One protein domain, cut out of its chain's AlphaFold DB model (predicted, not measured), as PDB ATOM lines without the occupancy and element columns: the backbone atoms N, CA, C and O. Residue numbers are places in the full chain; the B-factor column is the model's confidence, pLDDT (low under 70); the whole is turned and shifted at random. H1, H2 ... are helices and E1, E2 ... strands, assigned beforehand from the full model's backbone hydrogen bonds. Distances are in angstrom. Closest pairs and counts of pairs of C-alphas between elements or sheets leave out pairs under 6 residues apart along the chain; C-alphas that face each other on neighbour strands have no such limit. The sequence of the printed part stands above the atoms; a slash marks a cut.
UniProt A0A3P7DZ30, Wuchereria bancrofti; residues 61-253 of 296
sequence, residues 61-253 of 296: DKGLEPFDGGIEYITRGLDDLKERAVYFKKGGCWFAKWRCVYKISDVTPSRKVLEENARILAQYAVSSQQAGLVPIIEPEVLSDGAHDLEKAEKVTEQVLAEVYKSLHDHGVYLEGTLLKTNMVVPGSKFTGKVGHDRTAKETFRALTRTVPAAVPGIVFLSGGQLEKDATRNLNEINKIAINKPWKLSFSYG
ATOM      1  N   ASP A  61      17.752  35.455  39.079       98.41
ATOM      2  CA  ASP A  61      17.809  34.226  38.287       98.41
ATOM      3  C   ASP A  61      18.293  33.019  39.114       98.41
ATOM      4  O   ASP A  61      19.176  33.151  39.972       98.41
ATOM      5  N   LYS A  62      17.743  31.832  38.833       97.60
ATOM      6  CA  LYS A  62      18.083  30.547  39.476       97.60
ATOM      7  C   LYS A  62      19.086  29.720  38.657       97.60
ATOM      8  O   LYS A  62      19.237  28.521  38.876       97.60
ATOM      9  N   GLY A  63      19.820  30.377  37.758       96.92
ATOM     10  CA  GLY A  63      20.864  29.763  36.947       96.92
ATOM     11  C   GLY A  63      20.377  29.233  35.600       96.92
ATOM     12  O   GLY A  63      19.205  29.330  35.243       96.92
ATOM     13  N   LEU A  64      21.340  28.706  34.848       97.60
ATOM     14  CA  LEU A  64      21.153  28.230  33.483       97.60
ATOM     15  C   LEU A  64      20.591  26.806  33.460       97.60
ATOM     16  O   LEU A  64      20.877  26.002  34.351       97.60
ATOM     17  N   GLU A  65      19.859  26.484  32.403       96.47
ATOM     18  CA  GLU A  65      19.508  25.120  32.021       96.47
ATOM     19  C   GLU A  65      19.697  24.917  30.510       96.47
ATOM     20  O   GLU A  65      19.564  25.883  29.753       96.47
ATOM     21  N   PRO A  66      20.037  23.699  30.052       97.44
ATOM     22  CA  PRO A  66      20.107  23.396  28.627       97.44
ATOM     23  C   PRO A  66      18.755  23.619  27.938       97.44
ATOM     24  O   PRO A  66      17.738  23.093  28.384       97.44
ATOM     25  N   PHE A  67      18.751  24.358  26.831       96.90
ATOM     26  CA  PHE A  67      17.557  24.571  26.018       96.90
ATOM     27  C   PHE A  67      17.292  23.350  25.132       96.90
ATOM     28  O   PHE A  67      18.181  22.940  24.384       96.90
ATOM     29  N   ASP A  68      16.103  22.749  25.234       93.33
ATOM     30  CA  ASP A  68      15.703  21.531  24.504       93.33
ATOM     31  C   ASP A  68      16.722  20.370  24.608       93.33
ATOM     32  O   ASP A  68      16.885  19.574  23.684       93.33
ATOM     33  N   GLY A  69      17.463  20.278  25.721       88.93
ATOM     34  CA  GLY A  69      18.537  19.286  25.900       88.93
ATOM     35  C   GLY A  69      19.761  19.493  24.992       88.93
ATOM     36  O   GLY A  69      20.601  18.601  24.879       88.93
ATOM     37  N   GLY A  70      19.860  20.651  24.335       92.01
ATOM     38  CA  GLY A  70      20.927  21.009  23.408       92.01
ATOM     39  C   GLY A  70      22.151  21.660  24.064       92.01
ATOM     40  O   GLY A  70      22.386  21.577  25.267       92.01
ATOM     41  N   ILE A  71      22.961  22.322  23.230       94.33
ATOM     42  CA  ILE A  71      24.218  22.985  23.634       94.33
ATOM     43  C   ILE A  71      24.050  24.459  24.035       94.33
ATOM     44  O   ILE A  71      25.026  25.102  24.435       94.33
ATOM     45  N   GLU A  72      22.855  25.007  23.838       97.80
ATOM     46  CA  GLU A  72      22.487  26.371  24.206       97.80
ATOM     47  C   GLU A  72      21.732  26.373  25.535       97.80
ATOM     48  O   GLU A  72      21.317  25.321  26.019       97.80
ATOM     49  N   TYR A  73      21.557  27.550  26.133       98.35
ATOM     50  CA  TYR A  73      20.989  27.672  27.469       98.35
ATOM     51  C   TYR A  73      19.861  28.693  27.513       98.35
ATOM     52  O   TYR A  73      19.949  29.753  26.888       98.35
ATOM     53  N   ILE A  74      18.865  28.397  28.340       98.12
ATOM     54  CA  ILE A  74      17.930  29.388  28.870       98.12
ATOM     55  C   ILE A  74      18.146  29.556  30.371       98.12
ATOM     56  O   ILE A  74      18.872  28.783  31.007       98.12
ATOM     57  N   THR A  75      17.547  30.593  30.945       98.33
ATOM     58  CA  THR A  75      17.705  30.906  32.366       98.33
ATOM     59  C   THR A  75      16.412  30.694  33.134       98.33
ATOM     60  O   THR A  75      15.363  31.217  32.768       98.33
ATOM     61  N   ARG A  76      16.510  29.997  34.268       97.43
ATOM     62  CA  ARG A  76      15.377  29.701  35.149       97.43
ATOM     63  C   ARG A  76      15.154  30.741  36.232       97.43
ATOM     64  O   ARG A  76      16.056  31.487  36.614       97.43
ATOM     65  N   GLY A  77      13.967  30.670  36.834       97.70
ATOM     66  CA  GLY A  77      13.627  31.361  38.081       97.70
ATOM     67  C   GLY A  77      12.365  32.218  38.026       97.70
ATOM     68  O   GLY A  77      12.216  33.079  38.891       97.70
ATOM     69  N   LEU A  78      11.519  32.033  37.003       98.03
ATOM     70  CA  LEU A  78      10.308  32.831  36.795       98.03
ATOM     71  C   LEU A  78       9.157  32.412  37.723       98.03
ATOM     72  O   LEU A  78       8.362  33.269  38.095       98.03
ATOM     73  N   ASP A  79       9.106  31.140  38.129       97.62
ATOM     74  CA  ASP A  79       7.960  30.528  38.823       97.62
ATOM     75  C   ASP A  79       7.508  31.278  40.086       97.62
ATOM     76  O   ASP A  79       6.317  31.462  40.300       97.62
ATOM     77  N   ASP A  80       8.461  31.728  40.906       97.53
ATOM     78  CA  ASP A  80       8.240  32.459  42.165       97.53
ATOM     79  C   ASP A  80       8.833  33.877  42.123       97.53
ATOM     80  O   ASP A  80       9.184  34.472  43.149       97.53
ATOM     81  N   LEU A  81       9.055  34.406  40.914       98.47
ATOM     82  CA  LEU A  81       9.804  35.645  40.734       98.47
ATOM     83  C   LEU A  81       9.107  36.841  41.385       98.47
ATOM     84  O   LEU A  81       9.786  37.679  41.979       98.47
ATOM     85  N   LYS A  82       7.780  36.941  41.271       98.24
ATOM     86  CA  LYS A  82       7.019  38.089  41.785       98.24
ATOM     87  C   LYS A  82       7.119  38.165  43.305       98.24
ATOM     88  O   LYS A  82       7.434  39.219  43.858       98.24
ATOM     89  N   GLU A  83       6.927  37.036  43.974       98.45
ATOM     90  CA  GLU A  83       6.998  36.896  45.424       98.45
ATOM     91  C   GLU A  83       8.410  37.209  45.920       98.45
ATOM     92  O   GLU A  83       8.582  38.013  46.842       98.45
ATOM     93  N   ARG A  84       9.435  36.642  45.266       98.42
ATOM     94  CA  ARG A  84      10.836  36.911  45.609       98.42
ATOM     95  C   ARG A  84      11.208  38.374  45.384       98.42
ATOM     96  O   ARG A  84      11.838  38.971  46.254       98.42
ATOM     97  N   ALA A  85      10.801  38.980  44.271       98.70
ATOM     98  CA  ALA A  85      11.073  40.388  43.989       98.70
ATOM     99  C   ALA A  85      10.489  41.302  45.082       98.70
ATOM    100  O   ALA A  85      11.199  42.157  45.615       98.70
ATOM    101  N   VAL A  86       9.238  41.068  45.497       98.69
ATOM    102  CA  VAL A  86       8.607  41.806  46.605       98.69
ATOM    103  C   VAL A  86       9.334  41.560  47.931       98.69
ATOM    104  O   VAL A  86       9.571  42.509  48.682       98.69
ATOM    105  N   TYR A  87       9.713  40.315  48.225       98.58
ATOM    106  CA  TYR A  87      10.458  39.963  49.436       98.58
ATOM    107  C   TYR A  87      11.794  40.716  49.525       98.58
ATOM    108  O   TYR A  87      12.058  41.395  50.520       98.58
ATOM    109  N   PHE A  88      12.608  40.683  48.468       98.62
ATOM    110  CA  PHE A  88      13.903  41.366  48.462       98.62
ATOM    111  C   PHE A  88      13.769  42.892  48.433       98.62
ATOM    112  O   PHE A  88      14.574  43.578  49.070       98.62
ATOM    113  N   LYS A  89      12.732  43.446  47.783       98.64
ATOM    114  CA  LYS A  89      12.425  44.882  47.885       98.64
ATOM    115  C   LYS A  89      12.151  45.285  49.332       98.64
ATOM    116  O   LYS A  89      12.752  46.242  49.815       98.64
ATOM    117  N   LYS A  90      11.286  44.544  50.037       98.40
ATOM    118  CA  LYS A  90      10.991  44.774  51.465       98.40
ATOM    119  C   LYS A  90      12.237  44.621  52.340       98.40
ATOM    120  O   LYS A  90      12.382  45.335  53.324       98.40
ATOM    121  N   GLY A  91      13.160  43.752  51.936       98.05
ATOM    122  CA  GLY A  91      14.487  43.606  52.532       98.05
ATOM    123  C   GLY A  91      15.430  44.799  52.359       98.05
ATOM    124  O   GLY A  91      16.462  44.867  53.020       98.05
ATOM    125  N   GLY A  92      15.097  45.753  51.488       98.22
ATOM    126  CA  GLY A  92      15.894  46.949  51.228       98.22
ATOM    127  C   GLY A  92      16.795  46.872  49.996       98.22
ATOM    128  O   GLY A  92      17.689  47.710  49.865       98.22
ATOM    129  N   CYS A  93      16.579  45.905  49.099       98.72
ATOM    130  CA  CYS A  93      17.174  45.944  47.765       98.72
ATOM    131  C   CYS A  93      16.478  46.994  46.885       98.72
ATOM    132  O   CYS A  93      15.268  47.198  46.972       98.72
ATOM    133  N   TRP A  94      17.235  47.646  46.003       98.57
ATOM    134  CA  TRP A  94      16.731  48.684  45.090       98.57
ATOM    135  C   TRP A  94      16.727  48.265  43.624       98.57
ATOM    136  O   TRP A  94      15.990  48.831  42.818       98.57
ATOM    137  N   PHE A  95      17.518  47.255  43.282       98.92
ATOM    138  CA  PHE A  95      17.632  46.744  41.927       98.92
ATOM    139  C   PHE A  95      17.812  45.227  41.931       98.92
ATOM    140  O   PHE A  95      18.163  44.620  42.948       98.92
ATOM    141  N   ALA A  96      17.561  44.611  40.785       98.91
ATOM    142  CA  ALA A  96      17.710  43.183  40.572       98.91
ATOM    143  C   ALA A  96      18.669  42.905  39.414       98.91
ATOM    144  O   ALA A  96      18.984  43.794  38.625       98.91
ATOM    145  N   LYS A  97      19.135  41.661  39.301       98.87
ATOM    146  CA  LYS A  97      19.949  41.187  38.180       98.87
ATOM    147  C   LYS A  97      19.455  39.826  37.695       98.87
ATOM    148  O   LYS A  97      19.256  38.926  38.516       98.87
ATOM    149  N   TRP A  98      19.360  39.657  36.378       98.85
ATOM    150  CA  TRP A  98      19.041  38.383  35.733       98.85
ATOM    151  C   TRP A  98      19.935  38.142  34.525       98.85
ATOM    152  O   TRP A  98      19.963  38.969  33.616       98.85
ATOM    153  N   ARG A  99      20.632  37.003  34.515       98.77
ATOM    154  CA  ARG A  99      21.591  36.634  33.466       98.77
ATOM    155  C   ARG A  99      21.039  35.600  32.502       98.77
ATOM    156  O   ARG A  99      20.838  34.462  32.908       98.77
ATOM    157  N   CYS A 100      20.933  35.955  31.230       98.77
ATOM    158  CA  CYS A 100      20.819  35.016  30.113       98.77
ATOM    159  C   CYS A 100      22.161  34.910  29.384       98.77
ATOM    160  O   CYS A 100      22.983  35.823  29.472       98.77
ATOM    161  N   VAL A 101      22.402  33.795  28.692       98.37
ATOM    162  CA  VAL A 101      23.648  33.588  27.940       98.37
ATOM    163  C   VAL A 101      23.393  33.173  26.504       98.37
ATOM    164  O   VAL A 101      22.454  32.436  26.220       98.37
ATOM    165  N   TYR A 102      24.294  33.586  25.621       98.59
ATOM    166  CA  TYR A 102      24.266  33.267  24.201       98.59
ATOM    167  C   TYR A 102      25.643  32.770  23.775       98.59
ATOM    168  O   TYR A 102      26.658  33.417  24.032       98.59
ATOM    169  N   LYS A 103      25.690  31.605  23.130       97.49
ATOM    170  CA  LYS A 103      26.937  30.997  22.664       97.49
ATOM    171  C   LYS A 103      27.166  31.342  21.199       97.49
ATOM    172  O   LYS A 103      26.270  31.146  20.383       97.49
ATOM    173  N   ILE A 104      28.372  31.778  20.846       98.04
ATOM    174  CA  ILE A 104      28.751  31.996  19.446       98.04
ATOM    175  C   ILE A 104      29.238  30.679  18.832       98.04
ATOM    176  O   ILE A 104      30.141  30.031  19.362       98.04
ATOM    177  N   SER A 105      28.672  30.305  17.686       96.24
ATOM    178  CA  SER A 105      29.211  29.268  16.800       96.24
ATOM    179  C   SER A 105      28.774  29.517  15.349       96.24
ATOM    180  O   SER A 105      28.258  30.591  15.011       96.24
ATOM    181  N   ASP A 106      28.971  28.522  14.488       94.50
ATOM    182  CA  ASP A 106      28.466  28.541  13.114       94.50
ATOM    183  C   ASP A 106      26.931  28.502  13.066       94.50
ATOM    184  O   ASP A 106      26.333  29.084  12.163       94.50
ATOM    185  N   VAL A 107      26.293  27.879  14.065       94.67
ATOM    186  CA  VAL A 107      24.833  27.659  14.118       94.67
ATOM    187  C   VAL A 107      24.149  28.279  15.344       94.67
ATOM    188  O   VAL A 107      22.932  28.175  15.474       94.67
ATOM    189  N   THR A 108      24.902  28.930  16.238       97.79
ATOM    190  CA  THR A 108      24.383  29.578  17.460       97.79
ATOM    191  C   THR A 108      24.820  31.054  17.550       97.79
ATOM    192  O   THR A 108      25.902  31.395  17.052       97.79
ATOM    193  N   PRO A 109      24.043  31.937  18.209       98.29
ATOM    194  CA  PRO A 109      22.783  31.652  18.895       98.29
ATOM    195  C   PRO A 109      21.641  31.337  17.924       98.29
ATOM    196  O   PRO A 109      21.479  32.016  16.909       98.29
ATOM    197  N   SER A 110      20.870  30.285  18.205       97.89
ATOM    198  CA  SER A 110      19.721  29.935  17.369       97.89
ATOM    199  C   SER A 110      18.599  30.957  17.537       97.89
ATOM    200  O   SER A 110      18.473  31.609  18.576       97.89
ATOM    201  N   ARG A 111      17.728  31.074  16.524       97.87
ATOM    202  CA  ARG A 111      16.569  31.978  16.589       97.87
ATOM    203  C   ARG A 111      15.682  31.688  17.803       97.87
ATOM    204  O   ARG A 111      15.254  32.624  18.466       97.87
ATOM    205  N   LYS A 112      15.478  30.407  18.124       97.82
ATOM    206  CA  LYS A 112      14.679  29.981  19.280       97.82
ATOM    207  C   LYS A 112      15.261  30.488  20.601       97.82
ATOM    208  O   LYS A 112      14.525  31.006  21.427       97.82
ATOM    209  N   VAL A 113      16.578  30.378  20.793       98.49
ATOM    210  CA  VAL A 113      17.245  30.843  22.022       98.49
ATOM    211  C   VAL A 113      17.287  32.365  22.102       98.49
ATOM    212  O   VAL A 113      17.149  32.907  23.198       98.49
ATOM    213  N   LEU A 114      17.436  33.055  20.964       98.52
ATOM    214  CA  LEU A 114      17.291  34.512  20.893       98.52
ATOM    215  C   LEU A 114      15.918  34.954  21.417       98.52
ATOM    216  O   LEU A 114      15.855  35.755  22.348       98.52
ATOM    217  N   GLU A 115      14.844  34.389  20.867       98.58
ATOM    218  CA  GLU A 115      13.464  34.720  21.244       98.58
ATOM    219  C   GLU A 115      13.166  34.356  22.704       98.58
ATOM    220  O   GLU A 115      12.644  35.174  23.465       98.58
ATOM    221  N   GLU A 116      13.540  33.149  23.129       98.50
ATOM    222  CA  GLU A 116      13.181  32.643  24.453       98.50
ATOM    223  C   GLU A 116      13.910  33.385  25.581       98.50
ATOM    224  O   GLU A 116      13.281  33.828  26.545       98.50
ATOM    225  N   ASN A 117      15.221  33.618  25.457       98.79
ATOM    226  CA  ASN A 117      15.947  34.393  26.466       98.79
ATOM    227  C   ASN A 117      15.509  35.864  26.492       98.79
ATOM    228  O   ASN A 117      15.452  36.454  27.576       98.79
ATOM    229  N   ALA A 118      15.174  36.458  25.341       98.89
ATOM    230  CA  ALA A 118      14.625  37.810  25.284       98.89
ATOM    231  C   ALA A 118      13.250  37.894  25.968       98.89
ATOM    232  O   ALA A 118      12.987  38.845  26.711       98.89
ATOM    233  N   ARG A 119      12.383  36.892  25.783       98.80
ATOM    234  CA  ARG A 119      11.088  36.776  26.476       98.80
ATOM    235  C   ARG A 119      11.272  36.650  27.990       98.80
ATOM    236  O   ARG A 119      10.628  37.374  28.747       98.80
ATOM    237  N   ILE A 120      12.177  35.778  28.437       98.79
ATOM    238  CA  ILE A 120      12.496  35.587  29.863       98.79
ATOM    239  C   ILE A 120      12.978  36.899  30.496       98.79
ATOM    240  O   ILE A 120      12.473  37.293  31.549       98.79
ATOM    241  N   LEU A 121      13.913  37.606  29.848       98.93
ATOM    242  CA  LEU A 121      14.427  38.889  30.340       98.93
ATOM    243  C   LEU A 121      13.321  39.944  30.466       98.93
ATOM    244  O   LEU A 121      13.301  40.682  31.452       98.93
ATOM    245  N   ALA A 122      12.385  39.994  29.519       98.90
ATOM    246  CA  ALA A 122      11.268  40.929  29.566       98.90
ATOM    247  C   ALA A 122      10.279  40.617  30.697       98.90
ATOM    248  O   ALA A 122       9.908  41.513  31.457       98.90
ATOM    249  N   GLN A 123       9.924  39.346  30.900       98.81
ATOM    250  CA  GLN A 123       9.073  38.934  32.025       98.81
ATOM    251  C   GLN A 123       9.731  39.212  33.381       98.81
ATOM    252  O   GLN A 123       9.067  39.648  34.332       98.81
ATOM    253  N   TYR A 124      11.049  39.018  33.456       98.86
ATOM    254  CA  TYR A 124      11.834  39.387  34.623       98.86
ATOM    255  C   TYR A 124      11.811  40.895  34.890       98.86
ATOM    256  O   TYR A 124      11.618  41.319  36.035       98.86
ATOM    257  N   ALA A 125      11.983  41.701  33.843       98.91
ATOM    258  CA  ALA A 125      11.982  43.150  33.944       98.91
ATOM    259  C   ALA A 125      10.637  43.670  34.464       98.91
ATOM    260  O   ALA A 125      10.616  44.409  35.448       98.91
ATOM    261  N   VAL A 126       9.525  43.204  33.884       98.76
ATOM    262  CA  VAL A 126       8.165  43.566  34.319       98.76
ATOM    263  C   VAL A 126       7.945  43.210  35.789       98.76
ATOM    264  O   VAL A 126       7.517  44.057  36.572       98.76
ATOM    265  N   SER A 127       8.286  41.984  36.195       98.71
ATOM    266  CA  SER A 127       8.084  41.534  37.582       98.71
ATOM    267  C   SER A 127       8.931  42.336  38.577       98.71
ATOM    268  O   SER A 127       8.474  42.656  39.673       98.71
ATOM    269  N   SER A 128      10.152  42.711  38.183       98.82
ATOM    270  CA  SER A 128      11.031  43.559  38.995       98.82
ATOM    271  C   SER A 128      10.456  44.968  39.149       98.82
ATOM    272  O   SER A 128      10.362  45.465  40.271       98.82
ATOM    273  N   GLN A 129      10.004  45.584  38.051       98.84
ATOM    274  CA  GLN A 129       9.421  46.930  38.063       98.84
ATOM    275  C   GLN A 129       8.129  46.988  38.881       98.84
ATOM    276  O   GLN A 129       7.964  47.902  39.686       98.84
ATOM    277  N   GLN A 130       7.263  45.978  38.770       98.62
ATOM    278  CA  GLN A 130       6.054  45.854  39.597       98.62
ATOM    279  C   GLN A 130       6.370  45.760  41.096       98.62
ATOM    280  O   GLN A 130       5.628  46.291  41.918       98.62
ATOM    281  N   ALA A 131       7.488  45.127  41.462       98.63
ATOM    282  CA  ALA A 131       7.973  45.087  42.839       98.63
ATOM    283  C   ALA A 131       8.734  46.361  43.262       98.63
ATOM    284  O   ALA A 131       9.169  46.451  44.408       98.63
ATOM    285  N   GLY A 132       8.934  47.341  42.374       98.65
ATOM    286  CA  GLY A 132       9.707  48.556  42.652       98.65
ATOM    287  C   GLY A 132      11.227  48.348  42.672       98.65
ATOM    288  O   GLY A 132      11.943  49.088  43.357       98.65
ATOM    289  N   LEU A 133      11.726  47.328  41.970       98.88
ATOM    290  CA  LEU A 133      13.148  47.075  41.728       98.88
ATOM    291  C   LEU A 133      13.520  47.506  40.305       98.88
ATOM    292  O   LEU A 133      12.829  47.156  39.354       98.88
ATOM    293  N   VAL A 134      14.653  48.193  40.147       98.94
ATOM    294  CA  VAL A 134      15.254  48.447  38.824       98.94
ATOM    295  C   VAL A 134      15.847  47.136  38.283       98.94
ATOM    296  O   VAL A 134      16.765  46.601  38.908       98.94
ATOM    297  N   PRO A 135      15.379  46.571  37.157       98.93
ATOM    298  CA  PRO A 135      15.996  45.383  36.584       98.93
ATOM    299  C   PRO A 135      17.280  45.728  35.819       98.93
ATOM    300  O   PRO A 135      17.274  46.506  34.865       98.93
ATOM    301  N   ILE A 136      18.382  45.079  36.197       98.96
ATOM    302  CA  ILE A 136      19.562  44.940  35.341       98.96
ATOM    303  C   ILE A 136      19.307  43.774  34.382       98.96
ATOM    304  O   ILE A 136      19.185  42.625  34.823       98.96
ATOM    305  N   ILE A 137      19.227  44.086  33.090       98.94
ATOM    306  CA  ILE A 137      19.024  43.143  31.987       98.94
ATOM    307  C   ILE A 137      20.399  42.638  31.543       98.94
ATOM    308  O   ILE A 137      21.186  43.429  31.028       98.94
ATOM    309  N   GLU A 138      20.721  41.356  31.755       98.91
ATOM    310  CA  GLU A 138      22.039  40.796  31.408       98.91
ATOM    311  C   GLU A 138      21.953  39.732  30.299       98.91
ATOM    312  O   GLU A 138      21.890  38.539  30.602       98.91
ATOM    313  N   PRO A 139      21.943  40.136  29.013       98.81
ATOM    314  CA  PRO A 139      22.085  39.229  27.881       98.81
ATOM    315  C   PRO A 139      23.573  39.032  27.540       98.81
ATOM    316  O   PRO A 139      24.136  39.749  26.719       98.81
ATOM    317  N   GLU A 140      24.241  38.078  28.187       98.75
ATOM    318  CA  GLU A 140      25.678  37.856  27.992       98.75
ATOM    319  C   GLU A 140      25.963  37.016  26.743       98.75
ATOM    320  O   GLU A 140      25.681  35.817  26.706       98.75
ATOM    321  N   VAL A 141      26.601  37.614  25.741       98.58
ATOM    322  CA  VAL A 141      27.245  36.861  24.662       98.58
ATOM    323  C   VAL A 141      28.589  36.337  25.163       98.58
ATOM    324  O   VAL A 141      29.475  37.103  25.546       98.58
ATOM    325  N   LEU A 142      28.724  35.012  25.200       97.73
ATOM    326  CA  LEU A 142      29.915  34.336  25.703       97.73
ATOM    327  C   LEU A 142      31.083  34.503  24.732       97.73
ATOM    328  O   LEU A 142      30.946  34.275  23.531       97.73
ATOM    329  N   SER A 143      32.262  34.785  25.281       95.77
ATOM    330  CA  SER A 143      33.514  34.864  24.523       95.77
ATOM    331  C   SER A 143      34.135  33.487  24.243       95.77
ATOM    332  O   SER A 143      35.283  33.407  23.830       95.77
ATOM    333  N   ASP A 144      33.453  32.374  24.519       95.98
ATOM    334  CA  ASP A 144      33.985  31.037  24.247       95.98
ATOM    335  C   ASP A 144      34.036  30.760  22.737       95.98
ATOM    336  O   ASP A 144      33.019  30.813  22.048       95.98
ATOM    337  N   GLY A 145      35.217  30.415  22.219       95.52
ATOM    338  CA  GLY A 145      35.404  30.040  20.814       95.52
ATOM    339  C   GLY A 145      36.594  30.735  20.159       95.52
ATOM    340  O   GLY A 145      37.381  31.392  20.831       95.52
ATOM    341  N   ALA A 146      36.735  30.557  18.846       97.12
ATOM    342  CA  ALA A 146      37.805  31.148  18.033       97.12
ATOM    343  C   ALA A 146      37.291  32.236  17.071       97.12
ATOM    344  O   ALA A 146      37.963  32.566  16.100       97.12
ATOM    345  N   HIS A 147      36.081  32.750  17.312       97.91
ATOM    346  CA  HIS A 147      35.467  33.783  16.484       97.91
ATOM    347  C   HIS A 147      36.248  35.101  16.568       97.91
ATOM    348  O   HIS A 147      36.833  35.424  17.605       97.91
ATOM    349  N   ASP A 148      36.244  35.846  15.470       97.55
ATOM    350  CA  ASP A 148      36.814  37.186  15.400       97.55
ATOM    351  C   ASP A 148      35.899  38.232  16.057       97.55
ATOM    352  O   ASP A 148      34.840  37.926  16.623       97.55
ATOM    353  N   LEU A 149      36.359  39.482  16.030       97.40
ATOM    354  CA  LEU A 149      35.670  40.607  16.649       97.40
ATOM    355  C   LEU A 149      34.373  40.941  15.899       97.40
ATOM    356  O   LEU A 149      33.345  41.181  16.523       97.40
ATOM    357  N   GLU A 150      34.397  40.838  14.572       97.84
ATOM    358  CA  GLU A 150      33.278  41.104  13.672       97.84
ATOM    359  C   GLU A 150      32.112  40.138  13.915       97.84
ATOM    360  O   GLU A 150      30.944  40.540  13.958       97.84
ATOM    361  N   LYS A 151      32.403  38.848  14.116       98.18
ATOM    362  CA  LYS A 151      31.387  37.860  14.485       98.18
ATOM    363  C   LYS A 151      30.823  38.142  15.877       98.18
ATOM    364  O   LYS A 151      29.608  38.015  16.052       98.18
ATOM    365  N   ALA A 152      31.659  38.526  16.845       98.35
ATOM    366  CA  ALA A 152      31.197  38.905  18.181       98.35
ATOM    367  C   ALA A 152      30.293  40.147  18.143       98.35
ATOM    368  O   ALA A 152      29.247  40.165  18.796       98.35
ATOM    369  N   GLU A 153      30.645  41.150  17.334       98.66
ATOM    370  CA  GLU A 153      29.841  42.351  17.112       98.66
ATOM    371  C   GLU A 153      28.480  41.983  16.524       98.66
ATOM    372  O   GLU A 153      27.443  42.310  17.100       98.66
ATOM    373  N   LYS A 154      28.480  41.220  15.425       98.54
ATOM    374  CA  LYS A 154      27.261  40.789  14.737       98.54
ATOM    375  C   LYS A 154      26.308  40.044  15.668       98.54
ATOM    376  O   LYS A 154      25.107  40.300  15.645       98.54
ATOM    377  N   VAL A 155      26.820  39.114  16.475       98.72
ATOM    378  CA  VAL A 155      25.982  38.364  17.422       98.72
ATOM    379  C   VAL A 155      25.480  39.270  18.547       98.72
ATOM    380  O   VAL A 155      24.315  39.171  18.921       98.72
ATOM    381  N   THR A 156      26.315  40.181  19.049       98.84
ATOM    382  CA  THR A 156      25.901  41.159  20.065       98.84
ATOM    383  C   THR A 156      24.768  42.043  19.542       98.84
ATOM    384  O   THR A 156      23.767  42.210  20.234       98.84
ATOM    385  N   GLU A 157      24.859  42.538  18.305       98.87
ATOM    386  CA  GLU A 157      23.785  43.323  17.688       98.87
ATOM    387  C   GLU A 157      22.481  42.521  17.553       98.87
ATOM    388  O   GLU A 157      21.412  43.011  17.911       98.87
ATOM    389  N   GLN A 158      22.559  41.268  17.095       98.65
ATOM    390  CA  GLN A 158      21.385  40.393  16.975       98.65
ATOM    391  C   GLN A 158      20.703  40.148  18.326       98.65
ATOM    392  O   GLN A 158      19.480  40.238  18.428       98.65
ATOM    393  N   VAL A 159      21.493  39.861  19.363       98.89
ATOM    394  CA  VAL A 159      20.996  39.626  20.723       98.89
ATOM    395  C   VAL A 159      20.340  40.881  21.288       98.89
ATOM    396  O   VAL A 159      19.222  40.810  21.793       98.89
ATOM    397  N   LEU A 160      21.005  42.035  21.200       98.93
ATOM    398  CA  LEU A 160      20.474  43.276  21.759       98.93
ATOM    399  C   LEU A 160      19.210  43.737  21.027       98.93
ATOM    400  O   LEU A 160      18.261  44.155  21.688       98.93
ATOM    401  N   ALA A 161      19.158  43.610  19.699       98.89
ATOM    402  CA  ALA A 161      17.962  43.938  18.925       98.89
ATOM    403  C   ALA A 161      16.749  43.097  19.364       98.89
ATOM    404  O   ALA A 161      15.674  43.650  19.608       98.89
ATOM    405  N   GLU A 162      16.928  41.783  19.531       98.88
ATOM    406  CA  GLU A 162      15.853  40.895  19.991       98.88
ATOM    407  C   GLU A 162      15.415  41.224  21.424       98.88
ATOM    408  O   GLU A 162      14.220  41.303  21.718       98.88
ATOM    409  N   VAL A 163      16.378  41.477  22.316       98.93
ATOM    410  CA  VAL A 163      16.100  41.850  23.707       98.93
ATOM    411  C   VAL A 163      15.268  43.125  23.764       98.93
ATOM    412  O   VAL A 163      14.214  43.114  24.392       98.93
ATOM    413  N   TYR A 164      15.674  44.207  23.094       98.92
ATOM    414  CA  TYR A 164      14.922  45.464  23.159       98.92
ATOM    415  C   TYR A 164      13.551  45.382  22.491       98.92
ATOM    416  O   TYR A 164      12.610  46.001  22.994       98.92
ATOM    417  N   LYS A 165      13.397  44.577  21.432       98.88
ATOM    418  CA  LYS A 165      12.075  44.278  20.872       98.88
ATOM    419  C   LYS A 165      11.177  43.602  21.910       98.88
ATOM    420  O   LYS A 165      10.065  44.070  22.142       98.88
ATOM    421  N   SER A 166      11.675  42.565  22.582       98.89
ATOM    422  CA  SER A 166      10.922  41.857  23.623       98.89
ATOM    423  C   SER A 166      10.590  42.754  24.823       98.89
ATOM    424  O   SER A 166       9.459  42.727  25.313       98.89
ATOM    425  N   LEU A 167      11.532  43.592  25.278       98.92
ATOM    426  CA  LEU A 167      11.293  44.563  26.356       98.92
ATOM    427  C   LEU A 167      10.160  45.535  25.993       98.92
ATOM    428  O   LEU A 167       9.275  45.774  26.816       98.92
ATOM    429  N   HIS A 168      10.162  46.052  24.763       98.76
ATOM    430  CA  HIS A 168       9.102  46.923  24.264       98.76
ATOM    431  C   HIS A 168       7.747  46.200  24.218       98.76
ATOM    432  O   HIS A 168       6.754  46.726  24.715       98.76
ATOM    433  N   ASP A 169       7.703  44.980  23.682       98.78
ATOM    434  CA  ASP A 169       6.461  44.202  23.552       98.78
ATOM    435  C   ASP A 169       5.801  43.884  24.901       98.78
ATOM    436  O   ASP A 169       4.578  43.775  24.985       98.78
ATOM    437  N   HIS A 170       6.599  43.758  25.963       98.73
ATOM    438  CA  HIS A 170       6.113  43.516  27.323       98.73
ATOM    439  C   HIS A 170       5.842  44.809  28.113       98.73
ATOM    440  O   HIS A 170       5.489  44.734  29.290       98.73
ATOM    441  N   GLY A 171       6.007  45.986  27.498       98.56
ATOM    442  CA  GLY A 171       5.738  47.276  28.137       98.56
ATOM    443  C   GLY A 171       6.737  47.649  29.237       98.56
ATOM    444  O   GLY A 171       6.361  48.295  30.213       98.56
ATOM    445  N   VAL A 172       7.999  47.227  29.116       98.91
ATOM    446  CA  VAL A 172       9.050  47.572  30.086       98.91
ATOM    447  C   VAL A 172       9.396  49.060  29.987       98.91
ATOM    448  O   VAL A 172       9.733  49.560  28.915       98.91
ATOM    449  N   TYR A 173       9.383  49.760  31.124       98.85
ATOM    450  CA  TYR A 173       9.777  51.169  31.216       98.85
ATOM    451  C   TYR A 173      11.308  51.307  31.189       98.85
ATOM    452  O   TYR A 173      11.962  51.027  32.196       98.85
ATOM    453  N   LEU A 174      11.893  51.685  30.047       98.89
ATOM    454  CA  LEU A 174      13.343  51.606  29.803       98.89
ATOM    455  C   LEU A 174      14.177  52.536  30.693       98.89
ATOM    456  O   LEU A 174      15.253  52.138  31.143       98.89
ATOM    457  N   GLU A 175      13.667  53.723  31.010       98.80
ATOM    458  CA  GLU A 175      14.298  54.698  31.903       98.80
ATOM    459  C   GLU A 175      14.467  54.136  33.325       98.80
ATOM    460  O   GLU A 175      15.330  54.573  34.084       98.80
ATOM    461  N   GLY A 176      13.656  53.137  33.683       98.78
ATOM    462  CA  GLY A 176      13.738  52.379  34.925       98.78
ATOM    463  C   GLY A 176      14.506  51.063  34.801       98.78
ATOM    464  O   GLY A 176      14.206  50.147  35.562       98.78
ATOM    465  N   THR A 177      15.439  50.925  33.853       98.95
ATOM    466  CA  THR A 177      16.271  49.718  33.656       98.95
ATOM    467  C   THR A 177      17.764  50.044  33.599       98.95
ATOM    468  O   THR A 177      18.160  51.201  33.514       98.95
ATOM    469  N   LEU A 178      18.613  49.017  33.624       98.94
ATOM    470  CA  LEU A 178      20.013  49.113  33.202       98.94
ATOM    471  C   LEU A 178      20.347  47.932  32.290       98.94
ATOM    472  O   LEU A 178      19.886  46.815  32.528       98.94
ATOM    473  N   LEU A 179      21.212  48.149  31.301       98.95
ATOM    474  CA  LEU A 179      21.768  47.062  30.493       98.95
ATOM    475  C   LEU A 179      23.099  46.597  31.085       98.95
ATOM    476  O   LEU A 179      24.008  47.397  31.285       98.95
ATOM    477  N   LYS A 180      23.259  45.292  31.288       98.92
ATOM    478  CA  LYS A 180      24.544  44.658  31.583       98.92
ATOM    479  C   LYS A 180      24.938  43.738  30.438       98.92
ATOM    480  O   LYS A 180      24.537  42.587  30.393       98.92
ATOM    481  N   THR A 181      25.740  44.242  29.515       98.75
ATOM    482  CA  THR A 181      26.174  43.472  28.344       98.75
ATOM    483  C   THR A 181      27.666  43.168  28.394       98.75
ATOM    484  O   THR A 181      28.428  43.821  29.116       98.75
ATOM    485  N   ASN A 182      28.088  42.169  27.624       98.60
ATOM    486  CA  ASN A 182      29.488  41.969  27.274       98.60
ATOM    487  C   ASN A 182      30.009  43.158  26.456       98.60
ATOM    488  O   ASN A 182      29.266  43.800  25.710       98.60
ATOM    489  N   MET A 183      31.307  43.421  26.573       98.60
ATOM    490  CA  MET A 183      32.026  44.158  25.536       98.60
ATOM    491  C   MET A 183      32.147  43.265  24.294       98.60
ATOM    492  O   MET A 183      32.141  42.035  24.403       98.60
ATOM    493  N   VAL A 184      32.262  43.874  23.118       98.46
ATOM    494  CA  VAL A 184      32.571  43.162  21.878       98.46
ATOM    495  C   VAL A 184      34.062  42.842  21.898       98.46
ATOM    496  O   VAL A 184      34.893  43.722  21.705       98.46
ATOM    497  N   VAL A 185      34.391  41.589  22.202       97.52
ATOM    498  CA  VAL A 185      35.758  41.054  22.304       97.52
ATOM    499  C   VAL A 185      35.866  39.802  21.436       97.52
ATOM    500  O   VAL A 185      34.849  39.133  21.236       97.52
ATOM    501  N   PRO A 186      37.059  39.461  20.914       97.03
ATOM    502  CA  PRO A 186      37.196  38.239  20.140       97.03
ATOM    503  C   PRO A 186      37.063  37.015  21.056       97.03
ATOM    504  O   PRO A 186      37.165  37.110  22.286       97.03
ATOM    505  N   GLY A 187      36.868  35.849  20.446       97.04
ATOM    506  CA  GLY A 187      36.773  34.595  21.176       97.04
ATOM    507  C   GLY A 187      38.050  34.287  21.965       97.04
ATOM    508  O   GLY A 187      39.156  34.630  21.558       97.04
ATOM    509  N   SER A 188      37.926  33.578  23.085       95.60
ATOM    510  CA  SER A 188      39.032  33.225  23.985       95.60
ATOM    511  C   SER A 188      40.125  32.362  23.341       95.60
ATOM    512  O   SER A 188      41.221  32.254  23.886       95.60
ATOM    513  N   LYS A 189      39.837  31.744  22.189       96.49
ATOM    514  CA  LYS A 189      40.771  30.961  21.365       96.49
ATOM    515  C   LYS A 189      41.152  31.668  20.058       96.49
ATOM    516  O   LYS A 189      41.783  31.050  19.205       96.49
ATOM    517  N   PHE A 190      40.740  32.921  19.863       96.77
ATOM    518  CA  PHE A 190      41.152  33.721  18.714       96.77
ATOM    519  C   PHE A 190      42.649  34.035  18.812       96.77
ATOM    520  O   PHE A 190      43.141  34.448  19.860       96.77
ATOM    521  N   THR A 191      43.387  33.820  17.725       95.95
ATOM    522  CA  THR A 191      44.855  33.954  17.699       95.95
ATOM    523  C   THR A 191      45.334  35.307  17.172       95.95
ATOM    524  O   THR A 191      46.515  35.633  17.302       95.95
ATOM    525  N   GLY A 192      44.443  36.103  16.576       94.53
ATOM    526  CA  GLY A 192      44.761  37.456  16.133       94.53
ATOM    527  C   GLY A 192      44.894  38.438  17.300       94.53
ATOM    528  O   GLY A 192      44.475  38.172  18.426       94.53
ATOM    529  N   LYS A 193      45.470  39.611  17.024       91.66
ATOM    530  CA  LYS A 193      45.588  40.702  18.002       91.66
ATOM    531  C   LYS A 193      44.495  41.737  17.775       91.66
ATOM    532  O   LYS A 193      44.301  42.200  16.654       91.66
ATOM    533  N   VAL A 194      43.832  42.134  18.856       95.67
ATOM    534  CA  VAL A 194      42.841  43.213  18.871       95.67
ATOM    535  C   VAL A 194      43.273  44.238  19.913       95.67
ATOM    536  O   VAL A 194      43.508  43.888  21.067       95.67
ATOM    537  N   GLY A 195      43.414  45.496  19.496       96.89
ATOM    538  CA  GLY A 195      43.702  46.609  20.400       96.89
ATOM    539  C   GLY A 195      42.466  47.046  21.187       96.89
ATOM    540  O   GLY A 195      41.336  46.905  20.717       96.89
ATOM    541  N   HIS A 196      42.682  47.625  22.372       97.60
ATOM    542  CA  HIS A 196      41.606  48.158  23.218       97.60
ATOM    543  C   HIS A 196      40.782  49.249  22.510       97.60
ATOM    544  O   HIS A 196      39.573  49.330  22.706       97.60
ATOM    545  N   ASP A 197      41.407  50.043  21.633       97.27
ATOM    546  CA  ASP A 197      40.725  51.071  20.840       97.27
ATOM    547  C   ASP A 197      39.713  50.458  19.858       97.27
ATOM    548  O   ASP A 197      38.620  50.990  19.661       97.27
ATOM    549  N   ARG A 198      40.060  49.313  19.260       97.79
ATOM    550  CA  ARG A 198      39.190  48.588  18.338       97.79
ATOM    551  C   ARG A 198      38.039  47.928  19.091       97.79
ATOM    552  O   ARG A 198      36.891  48.162  18.729       97.79
ATOM    553  N   THR A 199      38.329  47.209  20.178       98.15
ATOM    554  CA  THR A 199      37.316  46.671  21.109       98.15
ATOM    555  C   THR A 199      36.317  47.751  21.524       98.15
ATOM    556  O   THR A 199      35.105  47.535  21.485       98.15
ATOM    557  N   ALA A 200      36.809  48.944  21.864       98.25
ATOM    558  CA  ALA A 200      35.973  50.067  22.254       98.25
ATOM    559  C   ALA A 200      35.062  50.558  21.121       98.25
ATOM    560  O   ALA A 200      33.857  50.709  21.329       98.25
ATOM    561  N   LYS A 201      35.615  50.774  19.920       97.96
ATOM    562  CA  LYS A 201      34.856  51.231  18.744       97.96
ATOM    563  C   LYS A 201      33.754  50.246  18.357       97.96
ATOM    564  O   LYS A 201      32.630  50.676  18.115       97.96
ATOM    565  N   GLU A 202      34.056  48.951  18.308       98.35
ATOM    566  CA  GLU A 202      33.079  47.924  17.915       98.35
ATOM    567  C   GLU A 202      32.028  47.701  19.004       98.35
ATOM    568  O   GLU A 202      30.839  47.618  18.702       98.35
ATOM    569  N   THR A 203      32.422  47.749  20.283       98.66
ATOM    570  CA  THR A 203      31.457  47.752  21.393       98.66
ATOM    571  C   THR A 203      30.502  48.937  21.273       98.66
ATOM    572  O   THR A 203      29.289  48.758  21.282       98.66
ATOM    573  N   PHE A 204      31.021  50.158  21.117       98.12
ATOM    574  CA  PHE A 204      30.185  51.356  21.018       98.12
ATOM    575  C   PHE A 204      29.282  51.347  19.777       98.12
ATOM    576  O   PHE A 204      28.136  51.801  19.835       98.12
ATOM    577  N   ARG A 205      29.757  50.794  18.657       97.90
ATOM    578  CA  ARG A 205      28.969  50.649  17.429       97.90
ATOM    579  C   ARG A 205      27.810  49.663  17.596       97.90
ATOM    580  O   ARG A 205      26.683  50.024  17.262       97.90
ATOM    581  N   ALA A 206      28.048  48.495  18.194       98.64
ATOM    582  CA  ALA A 206      26.982  47.537  18.489       98.64
ATOM    583  C   ALA A 206      25.899  48.149  19.393       98.64
ATOM    584  O   ALA A 206      24.703  47.979  19.147       98.64
ATOM    585  N   LEU A 207      26.310  48.923  20.407       98.57
ATOM    586  CA  LEU A 207      25.384  49.614  21.306       98.57
ATOM    587  C   LEU A 207      24.568  50.687  20.581       98.57
ATOM    588  O   LEU A 207      23.346  50.713  20.702       98.57
ATOM    589  N   THR A 208      25.215  51.547  19.789       97.72
ATOM    590  CA  THR A 208      24.528  52.640  19.075       97.72
ATOM    591  C   THR A 208      23.559  52.166  18.002       97.72
ATOM    592  O   THR A 208      22.618  52.886  17.678       97.72
ATOM    593  N   ARG A 209      23.730  50.944  17.495       98.22
ATOM    594  CA  ARG A 209      22.803  50.316  16.548       98.22
ATOM    595  C   ARG A 209      21.582  49.662  17.194       98.22
ATOM    596  O   ARG A 209      20.640  49.356  16.470       98.22
ATOM    597  N   THR A 210      21.588  49.410  18.505       98.77
ATOM    598  CA  THR A 210      20.595  48.507  19.123       98.77
ATOM    599  C   THR A 210      19.964  49.003  20.414       98.77
ATOM    600  O   THR A 210      18.823  48.645  20.697       98.77
ATOM    601  N   VAL A 211      20.665  49.811  21.207       98.78
ATOM    602  CA  VAL A 211      20.168  50.278  22.504       98.78
ATOM    603  C   VAL A 211      19.363  51.568  22.309       98.78
ATOM    604  O   VAL A 211      19.881  52.515  21.723       98.78
ATOM    605  N   PRO A 212      18.116  51.672  22.798       98.62
ATOM    606  CA  PRO A 212      17.382  52.935  22.801       98.62
ATOM    607  C   PRO A 212      18.009  53.967  23.746       98.62
ATOM    608  O   PRO A 212      18.433  53.638  24.855       98.62
ATOM    609  N   ALA A 213      17.998  55.244  23.356       98.29
ATOM    610  CA  ALA A 213      18.524  56.348  24.170       98.29
ATOM    611  C   ALA A 213      17.790  56.554  25.515       98.29
ATOM    612  O   ALA A 213      18.319  57.226  26.389       98.29
ATOM    613  N   ALA A 214      16.595  55.974  25.681       98.64
ATOM    614  CA  ALA A 214      15.820  56.018  26.924       98.64
ATOM    615  C   ALA A 214      16.442  55.190  28.065       98.64
ATOM    616  O   ALA A 214      16.149  55.424  29.233       98.64
ATOM    617  N   VAL A 215      17.306  54.219  27.756       98.81
ATOM    618  CA  VAL A 215      18.050  53.498  28.796       98.81
ATOM    619  C   VAL A 215      18.961  54.507  29.522       98.81
ATOM    620  O   VAL A 215      19.614  55.309  28.867       98.81
ATOM    621  N   PRO A 216      19.052  54.522  30.859       98.51
ATOM    622  CA  PRO A 216      19.866  55.521  31.559       98.51
ATOM    623  C   PRO A 216      21.356  55.146  31.602       98.51
ATOM    624  O   PRO A 216      22.234  56.011  31.681       98.51
ATOM    625  N   GLY A 217      21.674  53.849  31.556       98.67
ATOM    626  CA  GLY A 217      23.046  53.384  31.692       98.67
ATOM    627  C   GLY A 217      23.286  51.943  31.264       98.67
ATOM    628  O   GLY A 217      22.402  51.085  31.300       98.67
ATOM    629  N   ILE A 218      24.537  51.697  30.888       98.89
ATOM    630  CA  ILE A 218      25.084  50.404  30.499       98.89
ATOM    631  C   ILE A 218      26.238  50.095  31.451       98.89
ATOM    632  O   ILE A 218      27.190  50.865  31.566       98.89
ATOM    633  N   VAL A 219      26.147  48.969  32.152       98.89
ATOM    634  CA  VAL A 219      27.124  48.512  33.143       98.89
ATOM    635  C   VAL A 219      27.773  47.219  32.665       98.89
ATOM    636  O   VAL A 219      27.229  46.136  32.848       98.89
ATOM    637  N   PHE A 220      28.937  47.305  32.023       98.86
ATOM    638  CA  PHE A 220      29.548  46.149  31.364       98.86
ATOM    639  C   PHE A 220      29.874  45.016  32.341       98.86
ATOM    640  O   PHE A 220      30.343  45.243  33.459       98.86
ATOM    641  N   LEU A 221      29.670  43.774  31.902       98.53
ATOM    642  CA  LEU A 221      30.287  42.609  32.535       98.53
ATOM    643  C   LEU A 221      31.725  42.455  32.028       98.53
ATOM    644  O   LEU A 221      32.013  42.710  30.862       98.53
ATOM    645  N   SER A 222      32.637  42.004  32.891       96.98
ATOM    646  CA  SER A 222      34.037  41.792  32.493       96.98
ATOM    647  C   SER A 222      34.250  40.486  31.726       96.98
ATOM    648  O   SER A 222      35.290  40.295  31.104       96.98
ATOM    649  N   GLY A 223      33.303  39.546  31.799       92.69
ATOM    650  CA  GLY A 223      33.459  38.222  31.202       92.69
ATOM    651  C   GLY A 223      34.734  37.550  31.713       92.69
ATOM    652  O   GLY A 223      34.996  37.563  32.923       92.69
ATOM    653  N   GLY A 224      35.508  36.960  30.801       89.10
ATOM    654  CA  GLY A 224      36.808  36.327  31.060       89.10
ATOM    655  C   GLY A 224      38.025  37.254  30.984       89.10
ATOM    656  O   GLY A 224      39.143  36.752  31.037       89.10
ATOM    657  N   GLN A 225      37.831  38.567  30.851       95.32
ATOM    658  CA  GLN A 225      38.935  39.520  30.736       95.32
ATOM    659  C   GLN A 225      39.789  39.559  32.010       95.32
ATOM    660  O   GLN A 225      39.282  39.381  33.125       95.32
ATOM    661  N   LEU A 226      41.081  39.849  31.837       94.97
ATOM    662  CA  LEU A 226      41.959  40.221  32.943       94.97
ATOM    663  C   LEU A 226      41.466  41.526  33.581       94.97
ATOM    664  O   LEU A 226      40.806  42.334  32.925       94.97
ATOM    665  N   GLU A 227      41.805  41.753  34.854       97.27
ATOM    666  CA  GLU A 227      41.391  42.972  35.567       97.27
ATOM    667  C   GLU A 227      41.819  44.236  34.804       97.27
ATOM    668  O   GLU A 227      40.986  45.098  34.529       97.27
ATOM    669  N   LYS A 228      43.089  44.291  34.380       96.97
ATOM    670  CA  LYS A 228      43.652  45.414  33.624       96.97
ATOM    671  C   LYS A 228      42.971  45.614  32.268       96.97
ATOM    672  O   LYS A 228      42.665  46.745  31.900       96.97
ATOM    673  N   ASP A 229      42.683  44.534  31.544       96.63
ATOM    674  CA  ASP A 229      42.034  44.620  30.230       96.63
ATOM    675  C   ASP A 229      40.597  45.132  30.342       96.63
ATOM    676  O   ASP A 229      40.186  45.984  29.556       96.63
ATOM    677  N   ALA A 230      39.850  44.682  31.356       98.05
ATOM    678  CA  ALA A 230      38.499  45.169  31.618       98.05
ATOM    679  C   ALA A 230      38.485  46.668  31.972       98.05
ATOM    680  O   ALA A 230      37.568  47.386  31.562       98.05
ATOM    681  N   THR A 231      39.494  47.152  32.707       98.55
ATOM    682  CA  THR A 231      39.673  48.580  33.003       98.55
ATOM    683  C   THR A 231      40.041  49.370  31.740       98.55
ATOM    684  O   THR A 231      39.379  50.358  31.426       98.55
ATOM    685  N   ARG A 232      41.032  48.915  30.963       98.12
ATOM    686  CA  ARG A 232      41.464  49.573  29.716       98.12
ATOM    687  C   ARG A 232      40.356  49.651  28.675       98.12
ATOM    688  O   ARG A 232      40.125  50.715  28.112       98.12
ATOM    689  N   ASN A 233      39.645  48.552  28.437       98.37
ATOM    690  CA  ASN A 233      38.550  48.528  27.471       98.37
ATOM    691  C   ASN A 233      37.430  49.496  27.878       98.37
ATOM    692  O   ASN A 233      36.952  50.255  27.039       98.37
ATOM    693  N   LEU A 234      37.052  49.530  29.163       98.70
ATOM    694  CA  LEU A 234      36.071  50.498  29.664       98.70
ATOM    695  C   LEU A 234      36.536  51.948  29.459       98.70
ATOM    696  O   LEU A 234      35.736  52.796  29.062       98.70
ATOM    697  N   ASN A 235      37.818  52.216  29.706       98.55
ATOM    698  CA  ASN A 235      38.415  53.533  29.519       98.55
ATOM    699  C   ASN A 235      38.353  53.984  28.060       98.55
ATOM    700  O   ASN A 235      37.873  55.077  27.766       98.55
ATOM    701  N   GLU A 236      38.783  53.127  27.132       98.36
ATOM    702  CA  GLU A 236      38.765  53.454  25.706       98.36
ATOM    703  C   GLU A 236      37.335  53.628  25.176       98.36
ATOM    704  O   GLU A 236      37.099  54.526  24.370       98.36
ATOM    705  N   ILE A 237      36.357  52.865  25.683       98.49
ATOM    706  CA  ILE A 237      34.931  53.087  25.385       98.49
ATOM    707  C   ILE A 237      34.503  54.496  25.822       98.49
ATOM    708  O   ILE A 237      33.853  55.220  25.062       98.49
ATOM    709  N   ASN A 238      34.879  54.917  27.031       98.35
ATOM    710  CA  ASN A 238      34.508  56.230  27.554       98.35
ATOM    711  C   ASN A 238      35.279  57.395  26.919       98.35
ATOM    712  O   ASN A 238      34.733  58.497  26.854       98.35
ATOM    713  N   LYS A 239      36.463  57.159  26.346       97.55
ATOM    714  CA  LYS A 239      37.234  58.165  25.593       97.55
ATOM    715  C   LYS A 239      36.689  58.477  24.199       97.55
ATOM    716  O   LYS A 239      37.090  59.480  23.614       97.55
ATOM    717  N   ILE A 240      35.778  57.666  23.651       97.36
ATOM    718  CA  ILE A 240      35.167  57.944  22.341       97.36
ATOM    719  C   ILE A 240      34.479  59.318  22.384       97.36
ATOM    720  O   ILE A 240      33.512  59.507  23.124       97.36
ATOM    721  N   ALA A 241      34.972  60.271  21.588       92.86
ATOM    722  CA  ALA A 241      34.543  61.672  21.578       92.86
ATOM    723  C   ALA A 241      33.255  61.900  20.757       92.86
ATOM    724  O   ALA A 241      33.193  62.765  19.887       92.86
ATOM    725  N   ILE A 242      32.229  61.088  21.011       91.13
ATOM    726  CA  ILE A 242      30.888  61.206  20.425       91.13
ATOM    727  C   ILE A 242      29.887  61.331  21.571       91.13
ATOM    728  O   ILE A 242      30.115  60.785  22.654       91.13
ATOM    729  N   ASN A 243      28.781  62.044  21.342       89.16
ATOM    730  CA  ASN A 243      27.702  62.119  22.318       89.16
ATOM    731  C   ASN A 243      27.199  60.708  22.660       89.16
ATOM    732  O   ASN A 243      26.778  59.956  21.779       89.16
ATOM    733  N   LYS A 244      27.255  60.357  23.944       93.42
ATOM    734  CA  LYS A 244      26.816  59.060  24.459       93.42
ATOM    735  C   LYS A 244      25.474  59.276  25.158       93.42
ATOM    736  O   LYS A 244      25.457  59.971  26.172       93.42
ATOM    737  N   PRO A 245      24.363  58.713  24.658       96.17
ATOM    738  CA  PRO A 245      23.062  58.903  25.300       96.17
ATOM    739  C   PRO A 245      22.948  58.151  26.639       96.17
ATOM    740  O   PRO A 245      22.112  58.502  27.462       96.17
ATOM    741  N   TRP A 246      23.819  57.164  26.887       98.13
ATOM    742  CA  TRP A 246      23.878  56.380  28.126       98.13
ATOM    743  C   TRP A 246      25.113  56.723  28.953       98.13
ATOM    744  O   TRP A 246      26.183  57.008  28.407       98.13
ATOM    745  N   LYS A 247      25.026  56.545  30.274       98.03
ATOM    746  CA  LYS A 247      26.228  56.353  31.101       98.03
ATOM    747  C   LYS A 247      26.852  54.986  30.804       98.03
ATOM    748  O   LYS A 247      26.141  53.986  30.799       98.03
ATOM    749  N   LEU A 248      28.167  54.930  30.593       98.68
ATOM    750  CA  LEU A 248      28.904  53.690  30.327       98.68
ATOM    751  C   LEU A 248      29.834  53.381  31.507       98.68
ATOM    752  O   LEU A 248      30.818  54.077  31.738       98.68
ATOM    753  N   SER A 249      29.512  52.346  32.277       98.73
ATOM    754  CA  SER A 249      30.204  51.999  33.525       98.73
ATOM    755  C   SER A 249      30.366  50.479  33.659       98.73
ATOM    756  O   SER A 249      30.298  49.752  32.669       98.73
ATOM    757  N   PHE A 250      30.603  49.966  34.865       98.77
ATOM    758  CA  PHE A 250      30.953  48.568  35.109       98.77
ATOM    759  C   PHE A 250      30.012  47.872  36.097       98.77
ATOM    760  O   PHE A 250      29.518  48.453  37.058       98.77
ATOM    761  N   SER A 251      29.815  46.571  35.888       98.82
ATOM    762  CA  SER A 251      29.221  45.630  36.841       98.82
ATOM    763  C   SER A 251      30.114  44.391  36.925       98.82
ATOM    764  O   SER A 251      29.833  43.329  36.354       98.82
ATOM    765  N   TYR A 252      31.248  44.543  37.608       98.48
ATOM    766  CA  TYR A 252      32.330  43.559  37.607       98.48
ATOM    767  C   TYR A 252      32.280  42.606  38.805       98.48
ATOM    768  O   TYR A 252      32.024  42.990  39.942       98.48
ATOM    769  N   GLY A 253      32.545  41.329  38.525       95.85
ATOM    770  CA  GLY A 253      32.832  40.309  39.534       95.85
ATOM    771  C   GLY A 253      34.336  40.074  39.599       95.85
ATOM    772  O   GLY A 253      35.046  40.753  40.332       95.85
TER     773      GLY A 253
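AT A GLANCE: This is residues 61 to 253 of the 296 residues of a protein of Wuchereria bancrofti (UniProt A0A3P7DZ30). Picture a short wall of parallel strands, E3 beside E4 and E5 beside E6, with residues 178 to 179 of a long link between the two pairs. The helices H2, H3, H4 and H5 wrap round it in an arc, H2 and H3 packing on E3 and E4, and H5 on E6. The small hairpin E1 and E2 packs through E2 on E3 and H2, and H1 packs on H2. The 193 printed residues hold, in order, E1, E2, H1, E3, H2, E4, H3, H4, E5, H5 and E6, a mixed class of helices and strands, in three sheets of two strands: E1 and E2 antiparallel, E3 and E4 parallel, E5 and E6 parallel. The whole is compact, with a radius of gyration of the C-alphas of 16.2 A and spans of 48 by 40 by 29 A.

IN THESE COORDINATES: Find C-alpha 64 at (21.153, 28.230, 33.483), where E1, residues 64 to 66, begins; E2 is residues 73 to 75. H1 follows at 81 to 90, then E3 at 95 to 103, 26.6 A long. H2, residues 111 to 130, runs 28.9 A, and E4, residues 134 to 142, runs 24.2 A. Look next for C-alpha 149 at (35.670, 40.607, 16.649); from there H3 runs 30.2 A to residue 169. H4 is residues 196 to 210, 21.4 A; E5 is 217 to 220, H5 is 227 to 239, 18.6 A, and E6 is 247 to 250, ending at C-alpha (30.953, 48.568, 35.109).

HOW THE PARTS SIT: In the hairpin E1 and E2, N 65 and O 74 are 2.9 A apart. The closest C-alphas of E2 and E3, Thr 75 and Cys 100, are 5.6 A apart. H1 and H2 touch at Lys 82 and Ser 127, C-alphas 5.5 A apart, at 37 degrees, only just a steep tilt. E3, H2 and E4 form a strand-helix-strand unit, two parallel neighbour strands with a helix between, its crossover right-handed; N 96 and O 134 are 2.8 A apart. H2 and H3 touch at a steep tilt of 49 degrees, closest at C-alphas Ala 118 and Val 163, 4.6 A. H3 and H4 touch at a shallow tilt of 30 degrees, closest at C-alphas Ala 161 and Thr 210, 5.3 A. H4 and H5 touch at a steep tilt of 60 degrees, closest at C-alphas Ala 200 and Ile 237, 4.5 A. E5, H5 and E6 form a second such right-handed unit, with N 218 and O 247 2.8 A apart. E4 and E5 are near each other, while H1 and H3 are apart. In H1, H2, H3, H4 and H5 every O i to N i+4 pair is within hydrogen-bond range.

THE WHOLE: The two C-alphas farthest apart, Lys 90 and Gly 192, are 49.4 A apart. The printed part has no cut, and the link from H3 to H4, residues 170 to 195, is long. No printed residue is under 70 in pLDDT.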